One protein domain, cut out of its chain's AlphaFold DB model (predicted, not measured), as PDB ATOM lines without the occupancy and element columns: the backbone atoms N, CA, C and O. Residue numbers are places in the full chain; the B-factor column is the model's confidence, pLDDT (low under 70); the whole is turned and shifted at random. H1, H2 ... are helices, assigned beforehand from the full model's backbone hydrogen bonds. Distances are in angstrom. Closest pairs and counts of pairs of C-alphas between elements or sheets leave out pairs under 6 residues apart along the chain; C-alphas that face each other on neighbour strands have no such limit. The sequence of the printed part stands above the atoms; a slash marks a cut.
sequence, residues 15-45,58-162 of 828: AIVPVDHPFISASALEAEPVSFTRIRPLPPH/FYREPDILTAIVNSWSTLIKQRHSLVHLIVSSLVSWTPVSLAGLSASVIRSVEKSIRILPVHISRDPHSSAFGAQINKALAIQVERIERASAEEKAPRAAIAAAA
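AT A GLANCE: This is residues 15 to 45 and 58 to 162 of the 828 residues of an uncharacterized protein of Pisolithus tinctorius Marx 270 (UniProt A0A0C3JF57). H2, H3, H5 and the long H6 form an up-and-down bundle, each running against the one before; residues 152 to 162 of H6 stick out at one end, H1 at the other touches no helix. The 136 printed residues hold six named helices, H1 to H6 in order, no named strand: all helix. The whole is loose, radius of gyration of the C-alphas 19.3 A, spanning 78 by 32 by 24 A.

HOW THE PARTS SIT: H6, residues 124 to 162, forms a hairpin with the hub H5, residues 103 to 121, at a shallow tilt of 21 degrees; closest C-alphas, Ser 121 and Gly 130, 5.7 A. H2, residues 62 to 78, touches H5; closest C-alphas, Thr 66 and Ser 112, 6.2 A. H3, residues 80 to 92, touches H6 at residues 125 to 136 alone; closest C-alphas, Val 91 and Ala 136, 5.7 A. H4, residues 95 to 98, only just touches H5, with 3 pairs of C-alphas within 8 A; closest, Leu 98 and Ile 106, 6.8 A. H1, residues 26 to 37, is near H3. O i to N i+4 pairs within hydrogen-bond range: H1 6 of 8, H2 10 of 13, H3 7 of 9, H5 13 of 15, H6 28 of 35.

IN THESE COORDINATES: H6 is 53.9 A from first to last C-alpha, ending at (166.227, 110.640, 216.184); H1 begins at (156.198, 91.331, 149.863).

THE WHOLE: Residues 46 to 57 are not printed; C-alphas 45 and 58 are 16.9 A apart. Mean pLDDT of the printed part is 72.6.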
ATOM      1  N   ALA A  15     150.835  87.612 154.188       75.31
ATOM      2  CA  ALA A  15     150.387  86.414 153.483       75.31
ATOM      3  C   ALA A  15     149.170  86.663 152.568       75.31
ATOM      4  O   ALA A  15     148.866  85.817 151.732       75.31
ATOM      5  N   ILE A  16     148.484  87.806 152.703       80.38
ATOM      6  CA  ILE A  16     147.403  88.242 151.802       80.38
ATOM      7  C   ILE A  16     147.973  88.918 150.541       80.38
ATOM      8  O   ILE A  16     147.282  88.993 149.526       80.38
ATOM      9  N   VAL A  17     149.226  89.389 150.571       80.06
ATOM     10  CA  VAL A  17     149.858  90.054 149.423       80.06
ATOM     11  C   VAL A  17     150.347  88.999 148.420       80.06
ATOM     12  O   VAL A  17     151.174  88.159 148.780       80.06
ATOM     13  N   PRO A  18     149.877  89.018 147.157       79.19
ATOM     14  CA  PRO A  18     150.391  88.133 146.117       79.19
ATOM     15  C   PRO A  18     151.874  88.407 145.847       79.19
ATOM     16  O   PRO A  18     152.301  89.560 145.831       79.19
ATOM     17  N   VAL A  19     152.648  87.352 145.585       74.00
ATOM     18  CA  VAL A  19     154.106  87.446 145.362       74.00
ATOM     19  C   VAL A  19     154.454  88.331 144.151       74.00
ATOM     20  O   VAL A  19     155.486  88.995 144.167       74.00
ATOM     21  N   ASP A  20     153.549  88.425 143.170       76.25
ATOM     22  CA  ASP A  20     153.723  89.171 141.913       76.25
ATOM     23  C   ASP A  20     152.925  90.494 141.871       76.25
ATOM     24  O   ASP A  20     152.385  90.881 140.832       76.25
ATOM     25  N   HIS A  21     152.776  91.194 143.002       80.25
ATOM     26  CA  HIS A  21     152.028  92.456 143.026       80.25
ATOM     27  C   HIS A  21     152.834  93.614 142.382       80.25
ATOM     28  O   HIS A  21     153.947  93.901 142.825       80.25
ATOM     29  N   PRO A  22     152.279  94.352 141.393       79.69
ATOM     30  CA  PRO A  22     153.027  95.316 140.568       79.69
ATOM     31  C   PRO A  22     153.553  96.546 141.326       79.69
ATOM     32  O   PRO A  22     154.489  97.191 140.867       79.69
ATOM     33  N   PHE A  23     152.973  96.867 142.487       78.75
ATOM     34  CA  PHE A  23     153.340  98.044 143.291       78.75
ATOM     35  C   PHE A  23     153.870  97.719 144.692       78.75
ATOM     36  O   PHE A  23     154.399  98.596 145.364       78.75
ATOM     37  N   ILE A  24     153.697  96.483 145.171       80.62
ATOM     38  CA  ILE A  24     153.961  96.126 146.572       80.62
ATOM     39  C   ILE A  24     154.847  94.892 146.576       80.62
ATOM     40  O   ILE A  24     154.399  93.807 146.225       80.62
ATOM     41  N   SER A  25     156.100  95.043 146.995       83.12
ATOM     42  CA  SER A  25     156.995  93.901 147.148       83.12
ATOM     43  C   SER A  25     156.839  93.301 148.544       83.12
ATOM     44  O   SER A  25     157.194  93.914 149.552       83.12
ATOM     45  N   ALA A  26     156.324  92.070 148.607       78.44
ATOM     46  CA  ALA A  26     156.198  91.331 149.863       78.44
ATOM     47  C   ALA A  26     157.560  91.184 150.570       78.44
ATOM     48  O   ALA A  26     157.645  91.340 151.782       78.44
ATOM     49  N   SER A  27     158.653  91.003 149.823       78.56
ATOM     50  CA  SER A  27     160.006  90.923 150.389       78.56
ATOM     51  C   SER A  27     160.489  92.231 151.030       78.56
ATOM     52  O   SER A  27     161.144  92.187 152.072       78.56
ATOM     53  N   ALA A  28     160.153  93.399 150.465       79.69
ATOM     54  CA  ALA A  28     160.502  94.684 151.074       79.69
ATOM     55  C   ALA A  28     159.654  94.953 152.323       79.69
ATOM     56  O   ALA A  28     160.194  95.375 153.344       79.69
ATOM     57  N   LEU A  29     158.359  94.618 152.278       77.62
ATOM     58  CA  LEU A  29     157.459  94.722 153.431       77.62
ATOM     59  C   LEU A  29     157.766  93.707 154.546       77.62
ATOM     60  O   LEU A  29     157.387  93.937 155.691       77.62
ATOM     61  N   GLU A  30     158.437  92.586 154.262       75.44
ATOM     62  CA  GLU A  30     158.964  91.684 155.299       75.44
ATOM     63  C   GLU A  30     160.266  92.219 155.910       75.44
ATOM     64  O   GLU A  30     160.503  92.056 157.111       75.44
ATOM     65  N   ALA A  31     161.099  92.895 155.113       73.88
ATOM     66  CA  ALA A  31     162.372  93.457 155.557       73.88
ATOM     67  C   ALA A  31     162.213  94.756 156.373       73.88
ATOM     68  O   ALA A  31     162.955  94.976 157.336       73.88
ATOM     69  N   GLU A  32     161.231  95.594 156.038       71.00
ATOM     70  CA  GLU A  32     160.985  96.886 156.687       71.00
ATOM     71  C   GLU A  32     160.668  96.746 158.198       71.00
ATOM     72  O   GLU A  32     161.368  97.357 159.012       71.00
ATOM     73  N   PRO A  33     159.756  95.867 158.661       62.56
ATOM     74  CA  PRO A  33     159.489  95.666 160.086       62.56
ATOM     75  C   PRO A  33     160.674  95.065 160.844       62.56
ATOM     76  O   PRO A  33     160.847  95.331 162.033       62.56
ATOM     77  N   VAL A  34     161.510  94.252 160.189       60.91
ATOM     78  CA  VAL A  34     162.742  93.724 160.797       60.91
ATOM     79  C   VAL A  34     163.754  94.855 161.006       60.91
ATOM     80  O   VAL A  34     164.470  94.859 162.006       60.91
ATOM     81  N   SER A  35     163.771  95.864 160.131       56.75
ATOM     82  CA  SER A  35     164.577  97.075 160.316       56.75
ATOM     83  C   SER A  35     164.029  98.009 161.410       56.75
ATOM     84  O   SER A  35     164.814  98.544 162.187       56.75
ATOM     85  N   PHE A  36     162.702  98.106 161.574       51.34
ATOM     86  CA  PHE A  36     162.068  98.851 162.674       51.34
ATOM     87  C   PHE A  36     162.131  98.125 164.025       51.34
ATOM     88  O   PHE A  36     162.214  98.764 165.066       51.34
ATOM     89  N   THR A  37     162.119  96.792 164.051       52.53
ATOM     90  CA  THR A  37     162.336  96.008 165.286       52.53
ATOM     91  C   THR A  37     163.813  95.900 165.651       52.53
ATOM     92  O   THR A  37     164.130  95.746 166.826       52.53
ATOM     93  N   ARG A  38     164.721  96.137 164.691       47.53
ATOM     94  CA  ARG A  38     166.071  96.666 164.947       47.53
ATOM     95  C   ARG A  38     166.037  98.153 165.331       47.53
ATOM     96  O   ARG A  38     166.977  98.888 165.028       47.53
ATOM     97  N   ILE A  39     165.021  98.596 166.081       45.12
ATOM     98  CA  ILE A  39     165.261  99.587 167.129       45.12
ATOM     99  C   ILE A  39     166.543  99.125 167.814       45.12
ATOM    100  O   ILE A  39     166.602  98.030 168.376       45.12
ATOM    101  N   ARG A  40     167.589  99.921 167.582       46.84
ATOM    102  CA  ARG A  40     168.969  99.710 167.999       46.84
ATOM    103  C   ARG A  40     168.947  98.971 169.342       46.84
ATOM    104  O   ARG A  40     168.327  99.510 170.265       46.84
ATOM    105  N   PRO A  41     169.539  97.759 169.468       42.00
ATOM    106  CA  PRO A  41     169.711  97.166 170.792       42.00
ATOM    107  C   PRO A  41     170.285  98.275 171.663       42.00
ATOM    108  O   PRO A  41     171.185  98.969 171.180       42.00
ATOM    109  N   LEU A  42     169.700  98.521 172.847       47.59
ATOM    110  CA  LEU A  42     170.222  99.541 173.760       47.59
ATOM    111  C   LEU A  42     171.743  99.419 173.721       47.59
ATOM    112  O   LEU A  42     172.228  98.311 173.975       47.59
ATOM    113  N   PRO A  43     172.465 100.460 173.269       42.91
ATOM    114  CA  PRO A  43     173.845 100.274 172.872       42.91
ATOM    115  C   PRO A  43     174.597  99.667 174.059       42.91
ATOM    116  O   PRO A  43     174.441 100.160 175.183       42.91
ATOM    117  N   PRO A  44     175.349  98.570 173.858       38.19
ATOM    118  CA  PRO A  44     176.176  98.015 174.909       38.19
ATOM    119  C   PRO A  44     177.239  99.054 175.257       38.19
ATOM    120  O   PRO A  44     178.175  99.268 174.504       38.19
ATOM    121  N   HIS A  45     176.998  99.731 176.375       45.06
ATOM    122  CA  HIS A  45     177.895 100.444 177.282       45.06
ATOM    123  C   HIS A  45     179.013 101.392 176.787       45.06
ATOM    124  O   HIS A  45     179.447 102.176 177.624       45.06
ATOM    125  N   PHE A  58     165.113 109.879 173.495       49.03
ATOM    126  CA  PHE A  58     163.890 109.087 173.320       49.03
ATOM    127  C   PHE A  58     163.752 107.965 174.364       49.03
ATOM    128  O   PHE A  58     162.648 107.613 174.767       49.03
ATOM    129  N   TYR A  59     164.880 107.442 174.860       54.66
ATOM    130  CA  TYR A  59     164.934 106.357 175.854       54.66
ATOM    131  C   TYR A  59     165.081 106.847 177.300       54.66
ATOM    132  O   TYR A  59     165.294 106.039 178.205       54.66
ATOM    133  N   ARG A  60     165.005 108.164 177.524       57.97
ATOM    134  CA  ARG A  60     165.133 108.772 178.855       57.97
ATOM    135  C   ARG A  60     163.780 108.975 179.540       57.97
ATOM    136  O   ARG A  60     163.739 109.088 180.763       57.97
ATOM    137  N   GLU A  61     162.695 108.979 178.764       71.38
ATOM    138  CA  GLU A  61     161.334 109.164 179.265       71.38
ATOM    139  C   GLU A  61     160.717 107.814 179.706       71.38
ATOM    140  O   GLU A  61     160.587 106.893 178.888       71.38
ATOM    141  N   PRO A  62     160.326 107.657 180.987       71.81
ATOM    142  CA  PRO A  62     159.848 106.385 181.542       71.81
ATOM    143  C   PRO A  62     158.512 105.914 180.942       71.81
ATOM    144  O   PRO A  62     158.254 104.705 180.865       71.81
ATOM    145  N   ASP A  63     157.679 106.847 180.486       76.62
ATOM    146  CA  ASP A  63     156.351 106.557 179.939       76.62
ATOM    147  C   ASP A  63     156.441 105.938 178.540       76.62
ATOM    148  O   ASP A  63     155.751 104.962 178.241       76.62
ATOM    149  N   ILE A  64     157.366 106.433 177.712       77.56
ATOM    150  CA  ILE A  64     157.616 105.909 176.363       77.56
ATOM    151  C   ILE A  64     158.177 104.486 176.451       77.56
ATOM    152  O   ILE A  64     157.694 103.589 175.761       77.56
ATOM    153  N   LEU A  65     159.132 104.242 177.357       75.06
ATOM    154  CA  LEU A  65     159.658 102.894 177.604       75.06
ATOM    155  C   LEU A  65     158.552 101.922 178.031       75.06
ATOM    156  O   LEU A  65     158.483 100.799 177.532       75.06
ATOM    157  N   THR A  66     157.660 102.353 178.923       78.62
ATOM    158  CA  THR A  66     156.544 101.520 179.387       78.62
ATOM    159  C   THR A  66     155.543 101.238 178.259       78.62
ATOM    160  O   THR A  66     155.083 100.104 178.116       78.62
ATOM    161  N   ALA A  67     155.246 102.228 177.411       78.06
ATOM    162  CA  ALA A  67     154.384 102.060 176.242       78.06
ATOM    163  C   ALA A  67     154.976 101.070 175.221       78.06
ATOM    164  O   ALA A  67     154.263 100.185 174.740       78.06
ATOM    165  N   ILE A  68     156.284 101.154 174.952       78.00
ATOM    166  CA  ILE A  68     156.993 100.234 174.050       78.00
ATOM    167  C   ILE A  68     156.916  98.797 174.581       78.00
ATOM    168  O   ILE A  68     156.486  97.898 173.858       78.00
ATOM    169  N   VAL A  69     157.246  98.574 175.855       78.75
ATOM    170  CA  VAL A  69     157.192  97.237 176.475       78.75
ATOM    171  C   VAL A  69     155.778  96.652 176.422       78.75
ATOM    172  O   VAL A  69     155.601  95.467 176.128       78.75
ATOM    173  N   ASN A  70     154.752  97.478 176.635       82.00
ATOM    174  CA  ASN A  70     153.361  97.045 176.525       82.00
ATOM    175  C   ASN A  70     152.983  96.676 175.082       82.00
ATOM    176  O   ASN A  70     152.309  95.665 174.876       82.00
ATOM    177  N   SER A  71     153.466  97.421 174.082       82.12
ATOM    178  CA  SER A  71     153.239  97.112 172.661       82.12
ATOM    179  C   SER A  71     153.911  95.806 172.210       82.12
ATOM    180  O   SER A  71     153.384  95.083 171.370       82.12
ATOM    181  N   TRP A  72     155.037  95.422 172.818       81.56
ATOM    182  CA  TRP A  72     155.700  94.152 172.506       81.56
ATOM    183  C   TRP A  72     154.910  92.932 172.995       81.56
ATOM    184  O   TRP A  72     155.003  91.858 172.401       81.56
ATOM    185  N   SER A  73     154.078  93.094 174.032       78.19
ATOM    186  CA  SER A  73     153.241  92.008 174.558       78.19
ATOM    187  C   SER A  73     152.190  91.512 173.557       78.19
ATOM    188  O   SER A  73     151.885  90.318 173.528       78.19
ATOM    189  N   THR A  74     151.656  92.405 172.717       79.56
ATOM    190  CA  THR A  74     150.696  92.068 171.658       79.56
ATOM    191  C   THR A  74     151.415  91.534 170.423       79.56
ATOM    192  O   THR A  74     150.970  90.540 169.850       79.56
ATOM    193  N   LEU A  75     152.574  92.106 170.075       76.44
ATOM    194  CA  LEU A  75     153.403  91.639 168.958       76.44
ATOM    195  C   LEU A  75     153.872  90.191 169.131       76.44
ATOM    196  O   LEU A  75     153.809  89.420 168.177       76.44
ATOM    197  N   ILE A  76     154.279  89.789 170.339       76.25
ATOM    198  CA  ILE A  76     154.713  88.410 170.623       76.25
ATOM    199  C   ILE A  76     153.583  87.400 170.394       76.25
ATOM    200  O   ILE A  76     153.828  86.341 169.822       76.25
ATOM    201  N   LYS A  77     152.350  87.746 170.786       76.00
ATOM    202  CA  LYS A  77     151.164  86.891 170.602       76.00
ATOM    203  C   LYS A  77     150.761  86.755 169.134       76.00
ATOM    204  O   LYS A  77     150.223  85.729 168.735       76.00
ATOM    205  N   GLN A  78     150.986  87.801 168.339       74.88
ATOM    206  CA  GLN A  78     150.611  87.831 166.924       74.88
ATOM    207  C   GLN A  78     151.703  87.260 166.006       74.88
ATOM    208  O   GLN A  78     151.381  86.696 164.958       74.88
ATOM    209  N   ARG A  79     152.987  87.402 166.371       75.12
ATOM    210  CA  ARG A  79     154.150  87.009 165.557       75.12
ATOM    211  C   ARG A  79     155.256  86.371 166.410       75.12
ATOM    212  O   ARG A  79     156.222  87.021 166.808       75.12
ATOM    213  N   HIS A  80     155.163  85.058 166.613       74.94
ATOM    214  CA  HIS A  80     156.110  84.291 167.435       74.94
ATOM    215  C   HIS A  80     157.562  84.260 166.905       74.94
ATOM    216  O   HIS A  80     158.487  84.002 167.672       74.94
ATOM    217  N   SER A  81     157.804  84.551 165.620       74.50
ATOM    218  CA  SER A  81     159.156  84.586 165.031       74.50
ATOM    219  C   SER A  81     160.042  85.705 165.594       74.50
ATOM    220  O   SER A  81     161.265  85.581 165.605       74.50
ATOM    221  N   LEU A  82     159.439  86.776 166.118       74.50
ATOM    222  CA  LEU A  82     160.152  87.933 166.672       74.50
ATOM    223  C   LEU A  82     160.534  87.759 168.152       74.50
ATOM    224  O   LEU A  82     161.248  88.594 168.711       74.50
ATOM    225  N   VAL A  83     160.113  86.661 168.791       78.81
ATOM    226  CA  VAL A  83     160.340  86.403 170.224       78.81
ATOM    227  C   VAL A  83     161.829  86.364 170.566       78.81
ATOM    228  O   VAL A  83     162.230  86.955 171.566       78.81
ATOM    229  N   HIS A  84     162.669  85.747 169.728       77.75
ATOM    230  CA  HIS A  84     164.119  85.685 169.955       77.75
ATOM    231  C   HIS A  84     164.755  87.086 170.029       77.75
ATOM    232  O   HIS A  84     165.601  87.353 170.882       77.75
ATOM    233  N   LEU A  85     164.342  87.996 169.141       75.00
ATOM    234  CA  LEU A  85     164.883  89.353 169.067       75.00
ATOM    235  C   LEU A  85     164.450  90.184 170.282       75.00
ATOM    236  O   LEU A  85     165.279  90.843 170.910       75.00
ATOM    237  N   ILE A  86     163.179  90.065 170.677       77.31
ATOM    238  CA  ILE A  86     162.638  90.759 171.850       77.31
ATOM    239  C   ILE A  86     163.284  90.236 173.141       77.31
ATOM    240  O   ILE A  86     163.730  91.035 173.961       77.31
ATOM    241  N   VAL A  87     163.427  88.918 173.312       77.31
ATOM    242  CA  VAL A  87     164.095  88.346 174.494       77.31
ATOM    243  C   VAL A  87     165.561  88.786 174.570       77.31
ATOM    244  O   VAL A  87     166.004  89.207 175.635       77.31
ATOM    245  N   SER A  88     166.297  88.776 173.454       77.56
ATOM    246  CA  SER A  88     167.685  89.265 173.406       77.56
ATOM    247  C   SER A  88     167.801  90.744 173.816       77.56
ATOM    248  O   SER A  88     168.689  91.119 174.590       77.56
ATOM    249  N   SER A  89     166.852  91.584 173.387       75.75
ATOM    250  CA  SER A  89     166.800  93.003 173.772       75.75
ATOM    251  C   SER A  89     166.469  93.218 175.258       75.75
ATOM    252  O   SER A  89     167.064  94.071 175.911       75.75
ATOM    253  N   LEU A  90     165.578  92.403 175.835       75.25
ATOM    254  CA  LEU A  90     165.196  92.490 177.250       75.25
ATOM    255  C   LEU A  90     166.303  91.976 178.180       75.25
ATOM    256  O   LEU A  90     166.468  92.494 179.281       75.25
ATOM    257  N   VAL A  91     167.074  90.974 177.743       76.00
ATOM    258  CA  VAL A  91     168.207  90.419 178.505       76.00
ATOM    259  C   VAL A  91     169.400  91.379 178.521       76.00
ATOM    260  O   VAL A  91     170.099  91.461 179.529       76.00
ATOM    261  N   SER A  92     169.626  92.118 177.431       74.06
ATOM    262  CA  SER A  92     170.701  93.118 177.330       74.06
ATOM    263  C   SER A  92     170.358  94.465 177.980       74.06
ATOM    264  O   SER A  92     171.251  95.282 178.207       74.06
ATOM    265  N   TRP A  93     169.090  94.702 178.336       76.19
ATOM    266  CA  TRP A  93     168.650  95.962 178.925       76.19
ATOM    267  C   TRP A  93     169.195  96.189 180.350       76.19
ATOM    268  O   TRP A  93     169.114  95.333 181.243       76.19
ATOM    269  N   THR A  94     169.704  97.399 180.594       68.81
ATOM    270  CA  THR A  94     170.142  97.864 181.918       68.81
ATOM    271  C   THR A  94     169.617  99.277 182.207       68.81
ATOM    272  O   THR A  94     169.487 100.082 181.287       68.81
ATOM    273  N   PRO A  95     169.333  99.623 183.480       69.12
ATOM    274  CA  PRO A  95     168.753 100.916 183.865       69.12
ATOM    275  C   PRO A  95     169.756 102.088 183.843       69.12
ATOM    276  O   PRO A  95     169.450 103.168 184.344       69.12
ATOM    277  N   VAL A  96     170.959 101.903 183.290       66.19
ATOM    278  CA  VAL A  96     172.046 102.899 183.320       66.19
ATOM    279  C   VAL A  96     171.675 104.173 182.551       66.19
ATOM    280  O   VAL A  96     172.060 105.267 182.954       66.19
ATOM    281  N   SER A  97     170.838 104.068 181.514       62.69
ATOM    282  CA  SER A  97     170.308 105.226 180.774       62.69
ATOM    283  C   SER A  97     169.357 106.110 181.596       62.69
ATOM    284  O   SER A  97     169.141 107.272 181.246       62.69
ATOM    285  N   LEU A  98     168.815 105.589 182.704       66.75
ATOM    286  CA  LEU A  98     167.928 106.297 183.634       66.75
ATOM    287  C   LEU A  98     168.688 106.881 184.839       66.75
ATOM    288  O   LEU A  98     168.069 107.367 185.790       66.75
ATOM    289  N   ALA A  99     170.027 106.856 184.808       62.53
ATOM    290  CA  ALA A  99     170.865 107.467 185.832       62.53
ATOM    291  C   ALA A  99     170.545 108.970 185.971       62.53
ATOM    292  O   ALA A  99     170.595 109.734 185.003       62.53
ATOM    293  N   GLY A 100     170.187 109.385 187.191       64.19
ATOM    294  CA  GLY A 100     169.781 110.757 187.524       64.19
ATOM    295  C   GLY A 100     168.282 110.953 187.796       64.19
ATOM    296  O   GLY A 100     167.893 112.034 188.239       64.19
ATOM    297  N   LEU A 101     167.439 109.935 187.579       71.12
ATOM    298  CA  LEU A 101     166.025 109.936 187.983       71.12
ATOM    299  C   LEU A 101     165.834 109.337 189.387       71.12
ATOM    300  O   LEU A 101     166.717 108.666 189.922       71.12
ATOM    301  N   SER A 102     164.679 109.585 190.015       74.75
ATOM    302  CA  SER A 102     164.408 109.073 191.363       74.75
ATOM    303  C   SER A 102     164.346 107.540 191.386       74.75
ATOM    304  O   SER A 102     163.812 106.901 190.476       74.75
ATOM    305  N   ALA A 103     164.812 106.937 192.484       72.69
ATOM    306  CA  ALA A 103     164.785 105.485 192.678       72.69
ATOM    307  C   ALA A 103     163.365 104.879 192.588       72.69
ATOM    308  O   ALA A 103     163.196 103.706 192.263       72.69
ATOM    309  N   SER A 104     162.313 105.670 192.833       75.50
ATOM    310  CA  SER A 104     160.917 105.259 192.635       75.50
ATOM    311  C   SER A 104     160.550 105.059 191.161       75.50
ATOM    312  O   SER A 104     159.879 104.081 190.832       75.50
ATOM    313  N   VAL A 105     161.010 105.948 190.276       77.38
ATOM    314  CA  VAL A 105     160.730 105.896 188.833       77.38
ATOM    315  C   VAL A 105     161.508 104.751 188.193       77.38
ATOM    316  O   VAL A 105     160.919 103.950 187.472       77.38
ATOM    317  N   ILE A 106     162.787 104.588 188.550       78.56
ATOM    318  CA  ILE A 106     163.620 103.468 188.083       78.56
ATOM    319  C   ILE A 106     162.982 102.125 188.478       78.56
ATOM    320  O   ILE A 106     162.801 101.256 187.627       78.56
ATOM    321  N   ARG A 107     162.516 101.984 189.730       78.25
ATOM    322  CA  ARG A 107     161.786 100.783 190.182       78.25
ATOM    323  C   ARG A 107     160.481 100.547 189.421       78.25
ATOM    324  O   ARG A 107     160.093  99.394 189.241       78.25
ATOM    325  N   SER A 108     159.774 101.604 189.029       81.94
ATOM    326  CA  SER A 108     158.534 101.486 188.255       81.94
ATOM    327  C   SER A 108     158.813 100.922 186.862       81.94
ATOM    328  O   SER A 108     158.215  99.918 186.477       81.94
ATOM    329  N   VAL A 109     159.788 101.495 186.151       79.50
ATOM    330  CA  VAL A 109     160.186 101.035 184.812       79.50
ATOM    331  C   VAL A 109     160.740  99.610 184.858       79.50
ATOM    332  O   VAL A 109     160.354  98.773 184.045       79.50
ATOM    333  N   GLU A 110     161.567  99.278 185.856       79.50
ATOM    334  CA  GLU A 110     162.058  97.908 186.037       79.50
ATOM    335  C   GLU A 110     160.916  96.912 186.279       79.50
ATOM    336  O   GLU A 110     160.922  95.818 185.716       79.50
ATOM    337  N   LYS A 111     159.894  97.270 187.064       81.81
ATOM    338  CA  LYS A 111     158.719  96.405 187.241       81.81
ATOM    339  C   LYS A 111     157.958  96.203 185.933       81.81
ATOM    340  O   LYS A 111     157.592  95.066 185.645       81.81
ATOM    341  N   SER A 112     157.764  97.255 185.139       79.94
ATOM    342  CA  SER A 112     157.117  97.162 183.823       79.94
ATOM    343  C   SER A 112     157.889  96.236 182.879       79.94
ATOM    344  O   SER A 112     157.307  95.331 182.283       79.94
ATOM    345  N   ILE A 113     159.217  96.375 182.827       80.69
ATOM    346  CA  ILE A 113     160.096  95.523 182.015       80.69
ATOM    347  C   ILE A 113     160.087  94.076 182.511       80.69
ATOM    348  O   ILE A 113     160.168  93.172 181.693       80.69
ATOM    349  N   ARG A 114     159.930  93.824 183.819       81.94
ATOM    350  CA  ARG A 114     159.852  92.466 184.393       81.94
ATOM    351  C   ARG A 114     158.584  91.705 183.986       81.94
ATOM    352  O   ARG A 114     158.620  90.479 183.875       81.94
ATOM    353  N   ILE A 115     157.460  92.396 183.790       81.06
ATOM    354  CA  ILE A 115     156.162  91.762 183.491       81.06
ATOM    355  C   ILE A 115     156.205  91.009 182.153       81.06
ATOM    356  O   ILE A 115     155.657  89.909 182.052       81.06
ATOM    357  N   LEU A 116     156.897  91.555 181.150       80.06
ATOM    358  CA  LEU A 116     156.936  90.991 179.802       80.06
ATOM    359  C   LEU A 116     157.720  89.656 179.714       80.06
ATOM    360  O   LEU A 116     157.129  88.681 179.255       80.06
ATOM    361  N   PRO A 117     158.965  89.513 180.218       78.38
ATOM    362  CA  PRO A 117     159.668  88.229 180.289       78.38
ATOM    363  C   PRO A 117     158.936  87.175 181.125       78.38
ATOM    364  O   PRO A 117     158.952  86.000 180.770       78.38
ATOM    365  N   VAL A 118     158.252  87.575 182.205       80.19
ATOM    366  CA  VAL A 118     157.422  86.651 182.998       80.19
ATOM    367  C   VAL A 118     156.247  86.135 182.169       80.19
ATOM    368  O   VAL A 118     155.963  84.939 182.201       80.19
ATOM    369  N   HIS A 119     155.585  87.000 181.398       79.19
ATOM    370  CA  HIS A 119     154.528  86.582 180.479       79.19
ATOM    371  C   HIS A 119     155.071  85.658 179.379       79.19
ATOM    372  O   HIS A 119     154.452  84.635 179.103       79.19
ATOM    373  N   ILE A 120     156.236  85.974 178.801       78.06
ATOM    374  CA  ILE A 120     156.897  85.125 177.798       78.06
ATOM    375  C   ILE A 120     157.189  83.748 178.401       78.06
ATOM    376  O   ILE A 120     156.755  82.762 177.835       78.06
ATOM    377  N   SER A 121     157.788  83.661 179.596       77.62
ATOM    378  CA  SER A 121     158.155  82.386 180.245       77.62
ATOM    379  C   SER A 121     156.993  81.418 180.518       77.62
ATOM    380  O   SER A 121     157.225  80.237 180.770       77.62
ATOM    381  N   ARG A 122     155.746  81.909 180.492       78.06
ATOM    382  CA  ARG A 122     154.526  81.106 180.673       78.06
ATOM    383  C   ARG A 122     153.994  80.522 179.361       78.06
ATOM    384  O   ARG A 122     153.115  79.667 179.409       78.06
ATOM    385  N   ASP A 123     154.504  80.979 178.220       76.75
ATOM    386  CA  ASP A 123     154.096  80.533 176.891       76.75
ATOM    387  C   ASP A 123     154.882  79.270 176.468       76.75
ATOM    388  O   ASP A 123     156.121  79.316 176.433       76.75
ATOM    389  N   PRO A 124     154.212  78.150 176.116       70.25
ATOM    390  CA  PRO A 124     154.861  76.907 175.686       70.25
ATOM    391  C   PRO A 124     155.857  77.072 174.525       70.25
ATOM    392  O   PRO A 124     156.876  76.373 174.479       70.25
ATOM    393  N   HIS A 125     155.603  78.019 173.612       67.56
ATOM    394  CA  HIS A 125     156.435  78.274 172.428       67.56
ATOM    395  C   HIS A 125     157.765  78.976 172.743       67.56
ATOM    396  O   HIS A 125     158.658  79.025 171.898       67.56
ATOM    397  N   SER A 126     157.925  79.486 173.965       66.31
ATOM    398  CA  SER A 126     159.118  80.210 174.416       66.31
ATOM    399  C   SER A 126     160.068  79.369 175.281       66.31
ATOM    400  O   SER A 126     161.084  79.879 175.757       66.31
ATOM    401  N   SER A 127     159.764  78.082 175.485       68.62
ATOM    402  CA  SER A 127     160.494  77.177 176.391       68.62
ATOM    403  C   SER A 127     162.010  77.116 176.134       68.62
ATOM    404  O   SER A 127     162.783  77.001 177.086       68.62
ATOM    405  N   ALA A 128     162.451  77.308 174.884       76.75
ATOM    406  CA  ALA A 128     163.865  77.402 174.499       76.75
ATOM    407  C   ALA A 128     164.611  78.601 175.129       76.75
ATOM    408  O   ALA A 128     165.821  78.544 175.337       76.75
ATOM    409  N   PHE A 129     163.896  79.672 175.477       75.94
ATOM    410  CA  PHE A 129     164.445  80.898 176.067       75.94
ATOM    411  C   PHE A 129     164.300  80.956 177.592       75.94
ATOM    412  O   PHE A 129     164.813  81.880 178.227       75.94
ATOM    413  N   GLY A 130     163.645  79.964 178.206       76.50
ATOM    414  CA  GLY A 130     163.324  79.964 179.636       76.50
ATOM    415  C   GLY A 130     164.551  80.114 180.543       76.50
ATOM    416  O   GLY A 130     164.520  80.884 181.501       76.50
ATOM    417  N   ALA A 131     165.668  79.456 180.215       79.19
ATOM    418  CA  ALA A 131     166.907  79.564 180.992       79.19
ATOM    419  C   ALA A 131     167.527  80.977 180.943       79.19
ATOM    420  O   ALA A 131     167.996  81.484 181.964       79.19
ATOM    421  N   GLN A 132     167.492  81.637 179.779       78.31
ATOM    422  CA  GLN A 132     168.010  82.999 179.601       78.31
ATOM    423  C   GLN A 132     167.125  84.031 180.313       78.31
ATOM    424  O   GLN A 132     167.635  84.907 181.013       78.31
ATOM    425  N   ILE A 133     165.803  83.873 180.209       81.00
ATOM    426  CA  ILE A 133     164.817  84.728 180.878       81.00
ATOM    427  C   ILE A 133     164.943  84.613 182.401       81.00
ATOM    428  O   ILE A 133     165.019  85.628 183.090       81.00
ATOM    429  N   ASN A 134     165.040  83.395 182.939       82.88
ATOM    430  CA  ASN A 134     165.159  83.179 184.383       82.88
ATOM    431  C   ASN A 134     166.452  83.773 184.960       82.88
ATOM    432  O   ASN A 134     166.426  84.358 186.045       82.88
ATOM    433  N   LYS A 135     167.571  83.700 184.222       82.31
ATOM    434  CA  LYS A 135     168.833  84.345 184.615       82.31
ATOM    435  C   LYS A 135     168.707  85.874 184.646       82.31
ATOM    436  O   LYS A 135     169.148  86.499 185.608       82.31
ATOM    437  N   ALA A 136     168.073  86.478 183.640       78.56
ATOM    438  CA  ALA A 136     167.851  87.925 183.597       78.56
ATOM    439  C   ALA A 136     166.897  88.409 184.706       78.56
ATOM    440  O   ALA A 136     167.162  89.430 185.344       78.56
ATOM    441  N   LEU A 137     165.839  87.644 184.998       81.88
ATOM    442  CA  LEU A 137     164.900  87.932 186.084       81.88
ATOM    443  C   LEU A 137     165.572  87.884 187.462       81.88
ATOM    444  O   LEU A 137     165.288  88.744 188.292       81.88
ATOM    445  N   ALA A 138     166.486  86.936 187.700       82.12
ATOM    446  CA  ALA A 138     167.249  86.868 188.949       82.12
ATOM    447  C   ALA A 138     168.121  88.122 189.156       82.12
ATOM    448  O   ALA A 138     168.055  88.756 190.207       82.12
ATOM    449  N   ILE A 139     168.846  88.545 188.114       80.62
ATOM    450  CA  ILE A 139     169.676  89.763 188.133       80.62
ATOM    451  C   ILE A 139     168.811  91.021 188.329       80.62
ATOM    452  O   ILE A 139     169.229  91.999 188.947       80.62
ATOM    453  N   GLN A 140     167.589  91.038 187.795       79.81
ATOM    454  CA  GLN A 140     166.661  92.157 187.953       79.81
ATOM    455  C   GLN A 140     166.060  92.234 189.366       79.81
ATOM    456  O   GLN A 140     165.913  93.329 189.902       79.81
ATOM    457  N   VAL A 141     165.751  91.096 189.996       80.06
ATOM    458  CA  VAL A 141     165.287  91.053 191.395       80.06
ATOM    459  C   VAL A 141     166.355  91.608 192.335       80.06
ATOM    460  O   VAL A 141     166.043  92.469 193.153       80.06
ATOM    461  N   GLU A 142     167.612  91.202 192.156       81.62
ATOM    462  CA  GLU A 142     168.733  91.695 192.963       81.62
ATOM    463  C   GLU A 142     168.939  93.216 192.804       81.62
ATOM    464  O   GLU A 142     169.237  93.922 193.769       81.62
ATOM    465  N   ARG A 143     168.727  93.755 191.595       75.75
ATOM    466  CA  ARG A 143     168.782  95.205 191.326       75.75
ATOM    467  C   ARG A 143     167.652  95.974 192.011       75.75
ATOM    468  O   ARG A 143     167.925  96.974 192.675       75.75
ATOM    469  N   ILE A 144     166.416  95.478 191.928       76.31
ATOM    470  CA  ILE A 144     165.256  96.085 192.598       76.31
ATOM    471  C   ILE A 144     165.443  96.069 194.123       76.31
ATOM    472  O   ILE A 144     165.112  97.048 194.797       76.31
ATOM    473  N   GLU A 145     165.980  94.979 194.678       81.31
ATOM    474  CA  GLU A 145     166.272  94.871 196.109       81.31
ATOM    475  C   GLU A 145     167.371  95.845 196.541       81.31
ATOM    476  O   GLU A 145     167.161  96.575 197.514       81.31
ATOM    477  N   ARG A 146     168.470  95.951 195.782       76.12
ATOM    478  CA  ARG A 146     169.555  96.919 196.024       76.12
ATOM    479  C   ARG A 146     169.051  98.368 195.992       76.12
ATOM    480  O   ARG A 146     169.268  99.099 196.954       76.12
ATOM    481  N   ALA A 147     168.268  98.747 194.979       70.50
ATOM    482  CA  ALA A 147     167.649 100.074 194.897       70.50
ATOM    483  C   ALA A 147     166.660 100.338 196.052       70.50
ATOM    484  O   ALA A 147     166.536 101.457 196.549       70.50
ATOM    485  N   SER A 148     165.956  99.302 196.528       69.75
ATOM    486  CA  SER A 148     165.062  99.417 197.687       69.75
ATOM    487  C   SER A 148     165.810  99.555 199.017       69.75
ATOM    488  O   SER A 148     165.306 100.208 199.933       69.75
ATOM    489  N   ALA A 149     166.997  98.954 199.128       73.38
ATOM    490  CA  ALA A 149     167.866  99.074 200.290       73.38
ATOM    491  C   ALA A 149     168.497 100.473 200.351       73.38
ATOM    492  O   ALA A 149     168.480 101.093 201.411       73.38
ATOM    493  N   GLU A 150     168.941 101.010 199.212       70.44
ATOM    494  CA  GLU A 150     169.484 102.370 199.096       70.44
ATOM    495  C   GLU A 150     168.438 103.460 199.394       70.44
ATOM    496  O   GLU A 150     168.770 104.453 200.030       70.44
ATOM    497  N   GLU A 151     167.157 103.269 199.047       68.69
ATOM    498  CA  GLU A 151     166.070 104.192 199.439       68.69
ATOM    499  C   GLU A 151     165.707 104.095 200.933       68.69
ATOM    500  O   GLU A 151     165.303 105.081 201.561       68.69
ATOM    501  N   LYS A 152     165.842 102.904 201.528       72.69
ATOM    502  CA  LYS A 152     165.574 102.678 202.957       72.69
ATOM    503  C   LYS A 152     166.731 103.128 203.851       72.69
ATOM    504  O   LYS A 152     166.471 103.533 204.982       72.69
ATOM    505  N   ALA A 153     167.969 103.112 203.360       72.56
ATOM    506  CA  ALA A 153     169.168 103.517 204.090       72.56
ATOM    507  C   ALA A 153     169.114 104.952 204.668       72.56
ATOM    508  O   ALA A 153     169.346 105.094 205.870       72.56
ATOM    509  N   PRO A 154     168.737 106.013 203.920       68.75
ATOM    510  CA  PRO A 154     168.647 107.363 204.476       68.75
ATOM    511  C   PRO A 154     167.508 107.487 205.495       68.75
ATOM    512  O   PRO A 154     167.673 108.134 206.526       68.75
ATOM    513  N   ARG A 155     166.374 106.807 205.279       66.38
ATOM    514  CA  ARG A 155     165.261 106.779 206.248       66.38
ATOM    515  C   ARG A 155     165.640 106.064 207.548       66.38
ATOM    516  O   ARG A 155     165.258 106.520 208.621       66.38
ATOM    517  N   ALA A 156     166.408 104.980 207.459       69.44
ATOM    518  CA  ALA A 156     166.917 104.252 208.617       69.44
ATOM    519  C   ALA A 156     167.988 105.054 209.381       69.44
ATOM    520  O   ALA A 156     167.963 105.077 210.610       69.44
ATOM    521  N   ALA A 157     168.871 105.770 208.675       68.62
ATOM    522  CA  ALA A 157     169.879 106.642 209.283       68.62
ATOM    523  C   ALA A 157     169.247 107.826 210.043       68.62
ATOM    524  O   ALA A 157     169.668 108.154 211.153       68.62
ATOM    525  N   ILE A 158     168.181 108.419 209.493       66.88
ATOM    526  CA  ILE A 158     167.422 109.501 210.142       66.88
ATOM    527  C   ILE A 158     166.666 108.983 211.379       66.88
ATOM    528  O   ILE A 158     166.653 109.643 212.418       66.88
ATOM    529  N   ALA A 159     166.084 107.779 211.308       66.00
ATOM    530  CA  ALA A 159     165.418 107.153 212.452       66.00
ATOM    531  C   ALA A 159     166.403 106.819 213.590       66.00
ATOM    532  O   ALA A 159     166.098 107.064 214.756       66.00
ATOM    533  N   ALA A 160     167.605 106.334 213.260       68.19
ATOM    534  CA  ALA A 160     168.663 106.081 214.236       68.19
ATOM    535  C   ALA A 160     169.111 107.380 214.941       68.19
ATOM    536  O   ALA A 160     169.148 107.432 216.173       68.19
ATOM    537  N   ALA A 161     169.330 108.461 214.185       66.31
ATOM    538  CA  ALA A 161     169.707 109.767 214.732       66.31
ATOM    539  C   ALA A 161     168.626 110.379 215.653       66.31
ATOM    540  O   ALA A 161     168.948 110.973 216.683       66.31
ATOM    541  N   ALA A 162     167.338 110.182 215.343       59.44
ATOM    542  CA  ALA A 162     166.227 110.640 216.184       59.44
ATOM    543  C   ALA A 162     166.155 109.897 217.536       59.44
ATOM    544  O   ALA A 162     165.866 110.501 218.577       59.44
TER     545      ALA A 162